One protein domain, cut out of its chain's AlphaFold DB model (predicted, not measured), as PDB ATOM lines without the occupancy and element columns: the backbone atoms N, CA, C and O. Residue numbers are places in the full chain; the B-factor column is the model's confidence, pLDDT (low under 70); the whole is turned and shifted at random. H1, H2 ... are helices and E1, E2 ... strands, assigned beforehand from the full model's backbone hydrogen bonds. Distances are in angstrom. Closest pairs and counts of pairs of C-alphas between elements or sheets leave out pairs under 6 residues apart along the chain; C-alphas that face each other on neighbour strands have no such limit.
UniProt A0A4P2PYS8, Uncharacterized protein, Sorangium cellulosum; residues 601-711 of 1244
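AT A GLANCE: This is residues 601 to 711 of the 1244 residues of an uncharacterized protein of Sorangium cellulosum (UniProt A0A4P2PYS8). With little regular structure, this is a flat body of loops with a long hairpin of strands, E1 and E2, along one side and the small helix H1 far from it. Residues 625 to 626 of E2 pair antiparallel with residues 680 to 681 of the loops. The printed part has 111 residues, of which only 23 are in named elements, E1, E2, E3 and H1 in that order; the class is mostly strand, with strands holding 19 of those 23, and the whole is compact, with a radius of gyration of the C-alphas of 14.2 A and spans of 42 by 39 by 21 A.

IN THESE COORDINATES: E1, residues 609 to 616, begins at C-alpha (2.478, 33.263, -11.319) and is 23.3 A long. E2, residues 620 to 627, is 22.8 A long. E3 is residues 646 to 648. H1, residues 707 to 710, ends at C-alpha (-27.824, 45.154, -4.175).

HOW THE PARTS SIT: The hairpin E1 and E2 is antiparallel, at 165 degrees, with N 610 and O 626 within hydrogen-bond range at 2.8 A. E3 pairs with no named strand; the closest C-alphas of E2 and E3, Ala 626 and Ile 647, are 7.0 A apart. H1 is apart from E1, E2 and E3, and is too short for an O i to N i+4 pair.

THE WHOLE: The printed part has no cut. Links E2 to E3 and E3 to H1 are long. Residues 603 to 607 have pLDDT under 70.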
ATOM      1  N   HIS A 601       1.509  42.317 -13.944       91.75
ATOM      2  CA  HIS A 601       2.654  42.059 -14.809       91.75
ATOM      3  C   HIS A 601       3.554  40.982 -14.210       91.75
ATOM      4  O   HIS A 601       3.840  40.986 -13.013       91.75
ATOM      5  N   ARG A 602       4.032  40.063 -15.056       84.50
ATOM      6  CA  ARG A 602       4.948  38.996 -14.640       84.50
ATOM      7  C   ARG A 602       6.385  39.538 -14.530       84.50
ATOM      8  O   ARG A 602       6.934  39.941 -15.557       84.50
ATOM      9  N   PRO A 603       7.032  39.512 -13.346       69.44
ATOM     10  CA  PRO A 603       8.413  39.971 -13.204       69.44
ATOM     11  C   PRO A 603       9.396  39.115 -14.019       69.44
ATOM     12  O   PRO A 603       9.220  37.901 -14.166       69.44
ATOM     13  N   ARG A 604      10.473  39.729 -14.525       63.34
ATOM     14  CA  ARG A 604      11.522  39.012 -15.269       63.34
ATOM     15  C   ARG A 604      12.182  37.949 -14.383       63.34
ATOM     16  O   ARG A 604      12.822  38.278 -13.393       63.34
ATOM     17  N   GLY A 605      12.052  36.681 -14.779       62.81
ATOM     18  CA  GLY A 605      12.609  35.530 -14.057       62.81
ATOM     19  C   GLY A 605      11.673  34.883 -13.030       62.81
ATOM     20  O   GLY A 605      12.052  33.872 -12.450       62.81
ATOM     21  N   ALA A 606      10.460  35.407 -12.821       58.00
ATOM     22  CA  ALA A 606       9.464  34.771 -11.957       58.00
ATOM     23  C   ALA A 606       8.876  33.490 -12.583       58.00
ATOM     24  O   ALA A 606       8.871  33.319 -13.809       58.00
ATOM     25  N   GLU A 607       8.320  32.613 -11.743       63.12
ATOM     26  CA  GLU A 607       7.546  31.440 -12.169       63.12
ATOM     27  C   GLU A 607       6.268  31.833 -12.945       63.12
ATOM     28  O   GLU A 607       6.056  32.989 -13.317       63.12
ATOM     29  N   ALA A 608       5.403  30.864 -13.243       70.19
ATOM     30  CA  ALA A 608       4.183  31.067 -14.028       70.19
ATOM     31  C   ALA A 608       3.057  31.840 -13.287       70.19
ATOM     32  O   ALA A 608       1.940  31.948 -13.801       70.19
ATOM     33  N   ALA A 609       3.357  32.416 -12.119       83.12
ATOM     34  CA  ALA A 609       2.478  33.263 -11.319       83.12
ATOM     35  C   ALA A 609       3.238  34.477 -10.742       83.12
ATOM     36  O   ALA A 609       4.461  34.444 -10.605       83.12
ATOM     37  N   ALA A 610       2.516  35.542 -10.387       88.50
ATOM     38  CA  ALA A 610       3.055  36.744  -9.748       88.50
ATOM     39  C   ALA A 610       2.141  37.226  -8.612       88.50
ATOM     40  O   ALA A 610       0.919  37.192  -8.734       88.50
ATOM     41  N   LEU A 611       2.732  37.710  -7.517       90.81
ATOM     42  CA  LEU A 611       1.991  38.299  -6.403       90.81
ATOM     43  C   LEU A 611       1.755  39.791  -6.668       90.81
ATOM     44  O   LEU A 611       2.703  40.579  -6.657       90.81
ATOM     45  N   VAL A 612       0.502  40.177  -6.886       94.44
ATOM     46  CA  VAL A 612       0.070  41.576  -6.954       94.44
ATOM     47  C   VAL A 612      -0.311  42.015  -5.549       94.44
ATOM     48  O   VAL A 612      -1.082  41.330  -4.879       94.44
ATOM     49  N   ARG A 613       0.229  43.139  -5.078       95.25
ATOM     50  CA  ARG A 613       0.001  43.630  -3.711       95.25
ATOM     51  C   ARG A 613      -0.211  45.135  -3.702       95.25
ATOM     52  O   ARG A 613       0.550  45.865  -4.333       95.25
ATOM     53  N   LEU A 614      -1.216  45.562  -2.950       96.69
ATOM     54  CA  LEU A 614      -1.547  46.948  -2.647       96.69
ATOM     55  C   LEU A 614      -1.379  47.148  -1.139       96.69
ATOM     56  O   LEU A 614      -2.083  46.512  -0.353       96.69
ATOM     57  N   ARG A 615      -0.472  48.045  -0.743       97.38
ATOM     58  CA  ARG A 615      -0.369  48.536   0.638       97.38
ATOM     59  C   ARG A 615      -0.649  50.035   0.679       97.38
ATOM     60  O   ARG A 615      -0.124  50.758  -0.166       97.38
ATOM     61  N   LEU A 616      -1.428  50.497   1.658       97.00
ATOM     62  CA  LEU A 616      -1.695  51.915   1.924       97.00
ATOM     63  C   LEU A 616      -1.656  52.172   3.438       97.00
ATOM     64  O   LEU A 616      -2.558  51.768   4.173       97.00
ATOM     65  N   GLY A 617      -0.588  52.831   3.892       93.19
ATOM     66  CA  GLY A 617      -0.266  52.992   5.311       93.19
ATOM     67  C   GLY A 617      -0.239  51.652   6.055       93.19
ATOM     68  O   GLY A 617       0.094  50.617   5.475       93.19
ATOM     69  N   ASP A 618      -0.652  51.689   7.320       90.25
ATOM     70  CA  ASP A 618      -0.934  50.499   8.137       90.25
ATOM     71  C   ASP A 618      -2.411  50.054   8.030       90.25
ATOM     72  O   ASP A 618      -2.822  49.076   8.651       90.25
ATOM     73  N   ALA A 619      -3.233  50.790   7.268       89.31
ATOM     74  CA  ALA A 619      -4.682  50.596   7.188       89.31
ATOM     75  C   ALA A 619      -5.105  49.541   6.153       89.31
ATOM     76  O   ALA A 619      -6.177  48.951   6.291       89.31
ATOM     77  N   LEU A 620      -4.287  49.308   5.120       96.12
ATOM     78  CA  LEU A 620      -4.544  48.312   4.083       96.12
ATOM     79  C   LEU A 620      -3.265  47.587   3.677       96.12
ATOM     80  O   LEU A 620      -2.293  48.218   3.266       96.12
ATOM     81  N   ASP A 621      -3.327  46.260   3.676       95.62
ATOM     82  CA  ASP A 621      -2.352  45.380   3.040       95.62
ATOM     83  C   ASP A 621      -3.109  44.202   2.400       95.62
ATOM     84  O   ASP A 621      -3.636  43.332   3.094       95.62
ATOM     85  N   ARG A 622      -3.257  44.228   1.070       93.81
ATOM     86  CA  ARG A 622      -4.072  43.275   0.299       93.81
ATOM     87  C   ARG A 622      -3.237  42.685  -0.834       93.81
ATOM     88  O   ARG A 622      -2.595  43.427  -1.579       93.81
ATOM     89  N   ALA A 623      -3.286  41.364  -1.002       94.69
ATOM     90  CA  ALA A 623      -2.592  40.656  -2.072       94.69
ATOM     91  C   ALA A 623      -3.528  39.733  -2.871       94.69
ATOM     92  O   ALA A 623      -4.494  39.196  -2.333       94.69
ATOM     93  N   VAL A 624      -3.212  39.547  -4.153       94.31
ATOM     94  CA  VAL A 624      -3.866  38.632  -5.102       94.31
ATOM     95  C   VAL A 624      -2.766  37.964  -5.929       94.31
ATOM     96  O   VAL A 624      -1.799  38.617  -6.325       94.31
ATOM     97  N   VAL A 625      -2.888  36.668  -6.198       93.25
ATOM     98  CA  VAL A 625      -1.979  35.947  -7.096       93.25
ATOM     99  C   VAL A 625      -2.539  36.000  -8.512       93.25
ATOM    100  O   VAL A 625      -3.645  35.532  -8.761       93.25
ATOM    101  N   ALA A 626      -1.757  36.545  -9.442       93.44
ATOM    102  CA  ALA A 626      -2.018  36.461 -10.870       93.44
ATOM    103  C   ALA A 626      -1.323  35.213 -11.439       93.44
ATOM    104  O   ALA A 626      -0.099  35.104 -11.369       93.44
ATOM    105  N   VAL A 627      -2.088  34.274 -11.989       91.69
ATOM    106  CA  VAL A 627      -1.611  33.002 -12.555       91.69
ATOM    107  C   VAL A 627      -1.925  32.965 -14.048       91.69
ATOM    108  O   VAL A 627      -2.997  33.397 -14.471       91.69
ATOM    109  N   GLY A 628      -1.003  32.425 -14.852       89.06
ATOM    110  CA  GLY A 628      -1.215  32.260 -16.292       89.06
ATOM    111  C   GLY A 628      -2.489  31.469 -16.635       89.06
ATOM    112  O   GLY A 628      -2.966  30.696 -15.797       89.06
ATOM    113  N   PRO A 629      -3.041  31.634 -17.855       90.44
ATOM    114  CA  PRO A 629      -4.217  30.890 -18.300       90.44
ATOM    115  C   PRO A 629      -4.070  29.381 -18.067       90.44
ATOM    116  O   PRO A 629      -3.014  28.799 -18.320       90.44
ATOM    117  N   ARG A 630      -5.130  28.758 -17.551       91.75
ATOM    118  CA  ARG A 630      -5.211  27.323 -17.240       91.75
ATOM    119  C   ARG A 630      -6.589  26.789 -17.592       91.75
ATOM    120  O   ARG A 630      -7.554  27.549 -17.670       91.75
ATOM    121  N   ARG A 631      -6.677  25.472 -17.750       91.31
ATOM    122  CA  ARG A 631      -7.927  24.736 -17.960       91.31
ATOM    123  C   ARG A 631      -8.021  23.547 -17.014       91.31
ATOM    124  O   ARG A 631      -7.010  23.121 -16.459       91.31
ATOM    125  N   TRP A 632      -9.220  23.007 -16.846       87.75
ATOM    126  CA  TRP A 632      -9.398  21.698 -16.223       87.75
ATOM    127  C   TRP A 632      -8.975  20.603 -17.199       87.75
ATOM    128  O   TRP A 632      -9.416  20.598 -18.351       87.75
ATOM    129  N   ASP A 633      -8.143  19.667 -16.758       85.00
ATOM    130  CA  ASP A 633      -7.851  18.461 -17.528       85.00
ATOM    131  C   ASP A 633      -8.977  17.410 -17.402       85.00
ATOM    132  O   ASP A 633      -9.989  17.607 -16.725       85.00
ATOM    133  N   ALA A 634      -8.814  16.267 -18.076       81.94
ATOM    134  CA  ALA A 634      -9.788  15.173 -18.047       81.94
ATOM    135  C   ALA A 634      -9.899  14.453 -16.682       81.94
ATOM    136  O   ALA A 634     -10.782  13.612 -16.516       81.94
ATOM    137  N   LEU A 635      -9.017  14.758 -15.725       80.38
ATOM    138  CA  LEU A 635      -8.999  14.213 -14.366       80.38
ATOM    139  C   LEU A 635      -9.515  15.223 -13.323       80.38
ATOM    140  O   LEU A 635      -9.567  14.893 -12.139       80.38
ATOM    141  N   GLY A 636      -9.918  16.429 -13.740       74.94
ATOM    142  CA  GLY A 636     -10.371  17.488 -12.835       74.94
ATOM    143  C   GLY A 636      -9.231  18.184 -12.087       74.94
ATOM    144  O   GLY A 636      -9.456  18.731 -11.007       74.94
ATOM    145  N   VAL A 637      -8.018  18.165 -12.652       83.94
ATOM    146  CA  VAL A 637      -6.819  18.838 -12.133       83.94
ATOM    147  C   VAL A 637      -6.512  20.073 -13.003       83.94
ATOM    148  O   VAL A 637      -6.737  20.030 -14.218       83.94
ATOM    149  N   PRO A 638      -6.012  21.191 -12.441       87.62
ATOM    150  CA  PRO A 638      -5.595  22.338 -13.242       87.62
ATOM    151  C   PRO A 638      -4.396  21.991 -14.133       87.62
ATOM    152  O   PRO A 638      -3.406  21.429 -13.659       87.62
ATOM    153  N   THR A 639      -4.432  22.385 -15.407       90.00
ATOM    154  CA  THR A 639      -3.255  22.303 -16.284       90.00
ATOM    155  C   THR A 639      -2.102  23.164 -15.757       90.00
ATOM    156  O   THR A 639      -2.302  24.113 -14.993       90.00
ATOM    157  N   ALA A 640      -0.879  22.897 -16.226       86.81
ATOM    158  CA  ALA A 640       0.221  23.846 -16.060       86.81
ATOM    159  C   ALA A 640      -0.163  25.223 -16.657       86.81
ATOM    160  O   ALA A 640      -0.858  25.246 -17.680       86.81
ATOM    161  N   PRO A 641       0.246  26.360 -16.054       88.31
ATOM    162  CA  PRO A 641      -0.165  27.672 -16.542       88.31
ATOM    163  C   PRO A 641       0.565  28.060 -17.827       88.31
ATOM    164  O   PRO A 641       1.783  27.909 -17.941       88.31
ATOM    165  N   GLU A 642      -0.186  28.607 -18.777       88.12
ATOM    166  CA  GLU A 642       0.349  29.136 -20.028       88.12
ATOM    167  C   GLU A 642       1.243  30.367 -19.791       88.12
ATOM    168  O   GLU A 642       1.123  31.096 -18.800       88.12
ATOM    169  N   ALA A 643       2.168  30.617 -20.722       84.06
ATOM    170  CA  ALA A 643       3.064  31.764 -20.643       84.06
ATOM    171  C   ALA A 643       2.296  33.081 -20.851       84.06
ATOM    172  O   ALA A 643       1.623  33.273 -21.861       84.06
ATOM    173  N   TRP A 644       2.456  34.017 -19.915       89.19
ATOM    174  CA  TRP A 644       1.763  35.304 -19.907       89.19
ATOM    175  C   TRP A 644       2.722  36.468 -19.615       89.19
ATOM    176  O   TRP A 644       3.797  36.279 -19.037       89.19
ATOM    177  N   SER A 645       2.320  37.673 -20.028       86.12
ATOM    178  CA  SER A 645       3.069  38.930 -19.850       86.12
ATOM    179  C   SER A 645       2.296  39.987 -19.055       86.12
ATOM    180  O   SER A 645       2.899  40.736 -18.281       86.12
ATOM    181  N   ARG A 646       0.966  40.026 -19.222       92.12
ATOM    182  CA  ARG A 646       0.031  40.842 -18.441       92.12
ATOM    183  C   ARG A 646      -1.316  40.136 -18.255       92.12
ATOM    184  O   ARG A 646      -1.745  39.433 -19.167       92.12
ATOM    185  N   ILE A 647      -1.978  40.348 -17.118       92.44
ATOM    186  CA  ILE A 647      -3.341  39.869 -16.810       92.44
ATOM    187  C   ILE A 647      -4.148  41.064 -16.269       92.44
ATOM    188  O   ILE A 647      -3.661  41.723 -15.350       92.44
ATOM    189  N   PRO A 648      -5.341  41.389 -16.802       92.62
ATOM    190  CA  PRO A 648      -6.147  42.502 -16.295       92.62
ATOM    191  C   PRO A 648      -6.601  42.283 -14.845       92.62
ATOM    192  O   PRO A 648      -7.091  41.211 -14.495       92.62
ATOM    193  N   LEU A 649      -6.498  43.319 -14.009       93.00
ATOM    194  CA  LEU A 649      -7.024  43.327 -12.640       93.00
ATOM    195  C   LEU A 649      -8.536  43.596 -12.660       93.00
ATOM    196  O   LEU A 649      -8.985  44.691 -12.326       93.00
ATOM    197  N   ARG A 650      -9.321  42.612 -13.113       91.19
ATOM    198  CA  ARG A 650     -10.787  42.695 -13.202       91.19
ATOM    199  C   ARG A 650     -11.474  41.403 -12.754       91.19
ATOM    200  O   ARG A 650     -10.866  40.333 -12.753       91.19
ATOM    201  N   PHE A 651     -12.751  41.502 -12.388       91.56
ATOM    202  CA  PHE A 651     -13.520  40.391 -11.820       91.56
ATOM    203  C   PHE A 651     -13.769  39.222 -12.785       91.56
ATOM    204  O   PHE A 651     -13.894  38.093 -12.321       91.56
ATOM    205  N   GLU A 652     -13.752  39.443 -14.100       91.19
ATOM    206  CA  GLU A 652     -13.885  38.381 -15.111       91.19
ATOM    207  C   GLU A 652     -12.762  37.336 -14.999       91.19
ATOM    208  O   GLU A 652     -12.953  36.150 -15.277       91.19
ATOM    209  N   HIS A 653     -11.586  37.773 -14.537       92.88
ATOM    210  CA  HIS A 653     -10.419  36.927 -14.307       92.88
ATOM    211  C   HIS A 653     -10.386  36.295 -12.907       92.88
ATOM    212  O   HIS A 653      -9.504  35.477 -12.651       92.88
ATOM    213  N   ALA A 654     -11.312  36.645 -12.012       93.81
ATOM    214  CA  ALA A 654     -11.441  36.071 -10.675       93.81
ATOM    215  C   ALA A 654     -12.449  34.908 -10.651       93.81
ATOM    216  O   ALA A 654     -13.250  34.748 -11.576       93.81
ATOM    217  N   PHE A 655     -12.434  34.104  -9.578       93.75
ATOM    218  CA  PHE A 655     -13.403  33.015  -9.413       93.75
ATOM    219  C   PHE A 655     -14.850  33.532  -9.461       93.75
ATOM    220  O   PHE A 655     -15.173  34.549  -8.840       93.75
ATOM    221  N   GLY A 656     -15.706  32.835 -10.208       91.88
ATOM    222  CA  GLY A 656     -17.118  33.167 -10.380       91.88
ATOM    223  C   GLY A 656     -17.690  32.605 -11.680       91.88
ATOM    224  O   GLY A 656     -17.130  31.670 -12.254       91.88
ATOM    225  N   GLY A 657     -18.799  33.179 -12.135       87.44
ATOM    226  CA  GLY A 657     -19.474  32.832 -13.387       87.44
ATOM    227  C   GLY A 657     -21.000  32.813 -13.256       87.44
ATOM    228  O   GLY A 657     -21.532  33.090 -12.177       87.44
ATOM    229  N   PRO A 658     -21.730  32.474 -14.334       83.06
ATOM    230  CA  PRO A 658     -23.191  32.450 -14.334       83.06
ATOM    231  C   PRO A 658     -23.763  31.583 -13.202       83.06
ATOM    232  O   PRO A 658     -23.452  30.397 -13.094       83.06
ATOM    233  N   GLY A 659     -24.601  32.184 -12.352       81.50
ATOM    234  CA  GLY A 659     -25.160  31.545 -11.154       81.50
ATOM    235  C   GLY A 659     -24.339  31.716  -9.867       81.50
ATOM    236  O   GLY A 659     -24.767  31.230  -8.823       81.50
ATOM    237  N   PHE A 660     -23.197  32.412  -9.901       86.69
ATOM    238  CA  PHE A 660     -22.411  32.745  -8.708       86.69
ATOM    239  C   PHE A 660     -22.600  34.213  -8.297       86.69
ATOM    240  O   PHE A 660     -21.884  35.102  -8.756       86.69
ATOM    241  N   ASP A 661     -23.551  34.462  -7.397       81.81
ATOM    242  CA  ASP A 661     -24.035  35.797  -6.996       81.81
ATOM    243  C   ASP A 661     -22.958  36.830  -6.597       81.81
ATOM    244  O   ASP A 661     -23.179  38.033  -6.744       81.81
ATOM    245  N   ALA A 662     -21.810  36.385  -6.073       82.94
ATOM    246  CA  ALA A 662     -20.716  37.268  -5.653       82.94
ATOM    247  C   ALA A 662     -19.823  37.745  -6.818       82.94
ATOM    248  O   ALA A 662     -19.108  38.732  -6.676       82.94
ATOM    249  N   ASN A 663     -19.838  37.046  -7.957       90.25
ATOM    250  CA  ASN A 663     -19.125  37.432  -9.174       90.25
ATOM    251  C   ASN A 663     -19.748  36.728 -10.396       90.25
ATOM    252  O   ASN A 663     -19.193  35.737 -10.883       90.25
ATOM    253  N   PRO A 664     -20.898  37.208 -10.902       87.44
ATOM    254  CA  PRO A 664     -21.593  36.573 -12.023       87.44
ATOM    255  C   PRO A 664     -20.807  36.650 -13.343       87.44
ATOM    256  O   PRO A 664     -21.037  35.838 -14.236       87.44
ATOM    257  N   ALA A 665     -19.866  37.595 -13.456       86.81
ATOM    258  CA  ALA A 665     -19.001  37.788 -14.622       86.81
ATOM    259  C   ALA A 665     -17.703  36.954 -14.586       86.81
ATOM    260  O   ALA A 665     -16.943  36.976 -15.551       86.81
ATOM    261  N   GLY A 666     -17.422  36.270 -13.471       89.12
ATOM    262  CA  GLY A 666     -16.167  35.556 -13.236       89.12
ATOM    263  C   GLY A 666     -15.990  34.267 -14.035       89.12
ATOM    264  O   GLY A 666     -16.835  33.865 -14.834       89.12
ATOM    265  N   THR A 667     -14.882  33.581 -13.760       88.69
ATOM    266  CA  THR A 667     -14.510  32.319 -14.413       88.69
ATOM    267  C   THR A 667     -14.345  31.193 -13.386       88.69
ATOM    268  O   THR A 667     -13.755  31.395 -12.327       88.69
ATOM    269  N   GLY A 668     -14.808  29.980 -13.711       86.12
ATOM    270  CA  GLY A 668     -14.523  28.748 -12.959       86.12
ATOM    271  C   GLY A 668     -15.698  28.124 -12.193       86.12
ATOM    272  O   GLY A 668     -15.633  26.937 -11.875       86.12
ATOM    273  N   TYR A 669     -16.788  28.852 -11.933       88.06
ATOM    274  CA  TYR A 669     -17.982  28.282 -11.300       88.06
ATOM    275  C   TYR A 669     -18.732  27.345 -12.263       88.06
ATOM    276  O   TYR A 669     -18.987  27.696 -13.413       88.06
ATOM    277  N   GLY A 670     -19.072  26.135 -11.803       82.12
ATOM    278  CA  GLY A 670     -19.758  25.118 -12.616       82.12
ATOM    279  C   GLY A 670     -18.926  24.518 -13.763       82.12
ATOM    280  O   GLY A 670     -19.478  23.807 -14.607       82.12
ATOM    281  N   ALA A 671     -17.620  24.802 -13.800       78.50
ATOM    282  CA  ALA A 671     -16.707  24.418 -14.872       78.50
ATOM    283  C   ALA A 671     -16.495  22.895 -14.985       78.50
ATOM    284  O   ALA A 671     -16.515  22.153 -14.002       78.50
ATOM    285  N   ARG A 672     -16.270  22.429 -16.214       81.25
ATOM    286  CA  ARG A 672     -16.051  21.027 -16.599       81.25
ATOM    287  C   ARG A 672     -14.652  20.841 -17.194       81.25
ATOM    288  O   ARG A 672     -13.931  21.803 -17.449       81.25
ATOM    289  N   ALA A 673     -14.265  19.591 -17.454       80.88
ATOM    290  CA  ALA A 673     -13.022  19.280 -18.164       80.88
ATOM    291  C   ALA A 673     -12.947  20.030 -19.512       80.88
ATOM    292  O   ALA A 673     -13.856  19.928 -20.336       80.88
ATOM    293  N   GLY A 674     -11.857  20.768 -19.729       80.06
ATOM    294  CA  GLY A 674     -11.630  21.656 -20.875       80.06
ATOM    295  C   GLY A 674     -11.944  23.139 -20.624       80.06
ATOM    296  O   GLY A 674     -11.389  23.994 -21.325       80.06
ATOM    297  N   ASP A 675     -12.765  23.466 -19.623       87.06
ATOM    298  CA  ASP A 675     -13.133  24.850 -19.303       87.06
ATOM    299  C   ASP A 675     -11.981  25.609 -18.632       87.06
ATOM    300  O   ASP A 675     -11.063  25.014 -18.062       87.06
ATOM    301  N   ALA A 676     -12.010  26.939 -18.734       89.44
ATOM    302  CA  ALA A 676     -10.979  27.813 -18.186       89.44
ATOM    303  C   ALA A 676     -11.066  27.934 -16.655       89.44
ATOM    304  O   ALA A 676     -12.155  27.951 -16.079       89.44
ATOM    305  N   LEU A 677      -9.907  28.078 -16.011       91.00
ATOM    306  CA  LEU A 677      -9.794  28.518 -14.620       91.00
ATOM    307  C   LEU A 677      -9.615  30.041 -14.550       91.00
ATOM    308  O   LEU A 677      -9.101  30.636 -15.505       91.00
ATOM    309  N   PRO A 678      -9.964  30.676 -13.417       93.25
ATOM    310  CA  PRO A 678      -9.614  32.067 -13.181       93.25
ATOM    311  C   PRO A 678      -8.089  32.269 -13.154       93.25
ATOM    312  O   PRO A 678      -7.295  31.367 -12.856       93.25
ATOM    313  N   SER A 679      -7.690  33.493 -13.478       94.12
ATOM    314  CA  SER A 679      -6.302  33.959 -13.482       94.12
ATOM    315  C   SER A 679      -5.955  34.798 -12.251       94.12
ATOM    316  O   SER A 679      -4.782  35.085 -12.047       94.12
ATOM    317  N   LEU A 680      -6.941  35.192 -11.441       94.88
ATOM    318  CA  LEU A 680      -6.768  35.909 -10.178       94.88
ATOM    319  C   LEU A 680      -7.299  35.055  -9.019       94.88
ATOM    320  O   LEU A 680      -8.483  34.711  -8.979       94.88
ATOM    321  N   GLU A 681      -6.424  34.731  -8.069       94.12
ATOM    322  CA  GLU A 681      -6.724  33.895  -6.898       94.12
ATOM    323  C   GLU A 681      -6.223  34.543  -5.596       94.12
ATOM    324  O   GLU A 681      -5.315  35.379  -5.604       94.12
ATOM    325  N   LEU A 682      -6.798  34.157  -4.453       90.12
ATOM    326  CA  LEU A 682      -6.269  34.555  -3.147       90.12
ATOM    327  C   LEU A 682      -5.043  33.692  -2.791       90.12
ATOM    328  O   LEU A 682      -5.136  32.468  -2.909       90.12
ATOM    329  N   PRO A 683      -3.924  34.274  -2.310       88.12
ATOM    330  CA  PRO A 683      -2.727  33.518  -1.915       88.12
ATOM    331  C   PRO A 683      -3.005  32.365  -0.937       88.12
ATOM    332  O   PRO A 683      -2.382  31.308  -1.010       88.12
ATOM    333  N   GLU A 684      -3.952  32.576  -0.027       87.75
ATOM    334  CA  GLU A 684      -4.385  31.650   1.016       87.75
ATOM    335  C   GLU A 684      -5.378  30.568   0.546       87.75
ATOM    336  O   GLU A 684      -5.528  29.552   1.225       87.75
ATOM    337  N   LEU A 685      -6.043  30.754  -0.602       88.44
ATOM    338  CA  LEU A 685      -7.137  29.904  -1.102       88.44
ATOM    339  C   LEU A 685      -6.985  29.614  -2.609       88.44
ATOM    340  O   LEU A 685      -7.892  29.864  -3.403       88.44
ATOM    341  N   LEU A 686      -5.816  29.093  -2.992       88.31
ATOM    342  CA  LEU A 686      -5.523  28.688  -4.372       88.31
ATOM    343  C   LEU A 686      -6.367  27.485  -4.820       88.31
ATOM    344  O   LEU A 686      -6.516  26.522  -4.064       88.31
ATOM    345  N   ILE A 687      -6.823  27.502  -6.073       87.62
ATOM    346  CA  ILE A 687      -7.670  26.460  -6.675       87.62
ATOM    347  C   ILE A 687      -6.822  25.246  -7.071       87.62
ATOM    348  O   ILE A 687      -5.853  25.355  -7.829       87.62
ATOM    349  N   ARG A 688      -7.203  24.068  -6.569       85.94
ATOM    350  CA  ARG A 688      -6.483  22.793  -6.736       85.94
ATOM    351  C   ARG A 688      -7.357  21.672  -7.294       85.94
ATOM    352  O   ARG A 688      -6.814  20.770  -7.925       85.94
ATOM    353  N   ALA A 689      -8.668  21.718  -7.076       83.62
ATOM    354  CA  ALA A 689      -9.631  20.723  -7.538       83.62
ATOM    355  C   ALA A 689     -10.928  21.387  -8.026       83.62
ATOM    356  O   ALA A 689     -11.308  22.455  -7.553       83.62
ATOM    357  N   ALA A 690     -11.648  20.731  -8.942       76.25
ATOM    358  CA  ALA A 690     -12.865  21.281  -9.558       76.25
ATOM    359  C   ALA A 690     -14.042  21.533  -8.584       76.25
ATOM    360  O   ALA A 690     -15.044  22.124  -8.974       76.25
ATOM    361  N   GLY A 691     -13.935  21.077  -7.330       79.38
ATOM    362  CA  GLY A 691     -14.893  21.362  -6.257       79.38
ATOM    363  C   GLY A 691     -14.542  22.572  -5.380       79.38
ATOM    364  O   GLY A 691     -15.316  22.887  -4.480       79.38
ATOM    365  N   ASP A 692     -13.402  23.233  -5.601       86.25
ATOM    366  CA  ASP A 692     -12.992  24.394  -4.805       86.25
ATOM    367  C   ASP A 692     -13.822  25.633  -5.185       86.25
ATOM    368  O   ASP A 692     -13.890  26.017  -6.353       86.25
ATOM    369  N   THR A 693     -14.420  26.297  -4.191       88.00
ATOM    370  CA  THR A 693     -15.238  27.511  -4.386       88.00
ATOM    371  C   THR A 693     -14.711  28.696  -3.559       88.00
ATOM    372  O   THR A 693     -15.355  29.096  -2.581       88.00
ATOM    373  N   PRO A 694     -13.523  29.246  -3.876       91.06
ATOM    374  CA  PRO A 694     -12.978  30.401  -3.164       91.06
ATOM    375  C   PRO A 694     -13.792  31.679  -3.448       91.06
ATOM    376  O   PRO A 694     -14.466  31.776  -4.475       91.06
ATOM    377  N   PRO A 695     -13.727  32.699  -2.575       90.38
ATOM    378  CA  PRO A 695     -14.320  34.000  -2.871       90.38
ATOM    379  C   PRO A 695     -13.556  34.719  -4.008       90.38
ATOM    380  O   PRO A 695     -12.358  34.480  -4.192       90.38
ATOM    381  N   PRO A 696     -14.203  35.635  -4.756       92.00
ATOM    382  CA  PRO A 696     -13.570  36.348  -5.867       92.00
ATOM    383  C   PRO A 696     -12.366  37.200  -5.426       92.00
ATOM    384  O   PRO A 696     -12.470  38.051  -4.538       92.00
ATOM    385  N   ALA A 697     -11.219  37.010  -6.079       91.81
ATOM    386  CA  ALA A 697      -9.983  37.742  -5.814       91.81
ATOM    387  C   ALA A 697      -9.773  38.881  -6.826       91.81
ATOM    388  O   ALA A 697      -9.305  38.656  -7.938       91.81
ATOM    389  N   CYS A 698     -10.102  40.119  -6.455       91.81
ATOM    390  CA  CYS A 698      -9.860  41.297  -7.292       91.81
ATOM    391  C   CYS A 698      -9.674  42.565  -6.437       91.81
ATOM    392  O   CYS A 698     -10.092  42.593  -5.278       91.81
ATOM    393  N   PHE A 699      -9.073  43.606  -7.026       94.19
ATOM    394  CA  PHE A 699      -8.978  44.953  -6.446       94.19
ATOM    395  C   PHE A 699      -9.948  45.973  -7.073       94.19
ATOM    396  O   PHE A 699     -10.095  47.073  -6.534       94.19
ATOM    397  N   ALA A 700     -10.568  45.624  -8.205       91.12
ATOM    398  CA  ALA A 700     -11.497  46.469  -8.951       91.12
ATOM    399  C   ALA A 700     -12.793  46.761  -8.162       91.12
ATOM    400  O   ALA A 700     -13.132  46.017  -7.237       91.12
ATOM    401  N   PRO A 701     -13.539  47.821  -8.525       90.94
ATOM    402  CA  PRO A 701     -14.821  48.123  -7.898       90.94
ATOM    403  C   PRO A 701     -15.923  47.104  -8.247       90.94
ATOM    404  O   PRO A 701     -16.008  46.603  -9.369       90.94
ATOM    405  N   VAL A 702     -16.786  46.818  -7.270       89.31
ATOM    406  CA  VAL A 702     -17.953  45.927  -7.373       89.31
ATOM    407  C   VAL A 702     -19.156  46.716  -7.922       89.31
ATOM    408  O   VAL A 702     -19.518  47.730  -7.317       89.31
ATOM    409  N   PRO A 703     -19.810  46.293  -9.023       86.44
ATOM    410  CA  PRO A 703     -21.002  46.960  -9.560       86.44
ATOM    411  C   PRO A 703     -22.186  47.016  -8.580       86.44
ATOM    412  O   PRO A 703     -22.463  46.046  -7.875       86.44
ATOM    413  N   ALA A 704     -22.941  48.120  -8.572       80.31
ATOM    414  CA  ALA A 704     -24.100  48.301  -7.686       80.31
ATOM    415  C   ALA A 704     -25.206  47.242  -7.868       80.31
ATOM    416  O   ALA A 704     -25.866  46.864  -6.902       80.31
ATOM    417  N   ALA A 705     -25.378  46.741  -9.097       78.06
ATOM    418  CA  ALA A 705     -26.375  45.731  -9.446       78.06
ATOM    419  C   ALA A 705     -26.016  44.305  -8.982       78.06
ATOM    420  O   ALA A 705     -26.865  43.416  -9.027       78.06
ATOM    421  N   TRP A 706     -24.774  44.048  -8.555       83.31
ATOM    422  CA  TRP A 706     -24.376  42.723  -8.070       83.31
ATOM    423  C   TRP A 706     -24.886  42.490  -6.651       83.31
ATOM    424  O   TRP A 706     -24.924  43.417  -5.839       83.31
ATOM    425  N   ARG A 707     -25.233  41.238  -6.326       83.31
ATOM    426  CA  ARG A 707     -25.919  40.890  -5.071       83.31
ATOM    427  C   ARG A 707     -25.194  41.392  -3.823       83.31
ATOM    428  O   ARG A 707     -25.866  41.822  -2.891       83.31
ATOM    429  N   GLU A 708     -23.856  41.389  -3.820       83.94
ATOM    430  CA  GLU A 708     -23.034  41.888  -2.706       83.94
ATOM    431  C   GLU A 708     -23.423  43.313  -2.275       83.94
ATOM    432  O   GLU A 708     -23.529  43.579  -1.073       83.94
ATOM    433  N   ARG A 709     -23.680  44.202  -3.248       86.62
ATOM    434  CA  ARG A 709     -24.162  45.571  -3.022       86.62
ATOM    435  C   ARG A 709     -25.688  45.623  -3.021       86.62
ATOM    436  O   ARG A 709     -26.249  46.136  -2.062       86.62
ATOM    437  N   LEU A 710     -26.367  45.049  -4.015       82.88
ATOM    438  CA  LEU A 710     -27.824  45.154  -4.175       82.88
ATOM    439  C   LEU A 710     -28.609  44.704  -2.930       82.88
ATOM    440  O   LEU A 710     -29.580  45.351  -2.561       82.88
ATOM    441  N   GLN A 711     -28.158  43.668  -2.213       86.06
ATOM    442  CA  GLN A 711     -28.804  43.206  -0.970       86.06
ATOM    443  C   GLN A 711     -28.808  44.237   0.178       86.06
ATOM    444  O   GLN A 711     -29.502  44.039   1.170       86.06
TER     445      GLN A 711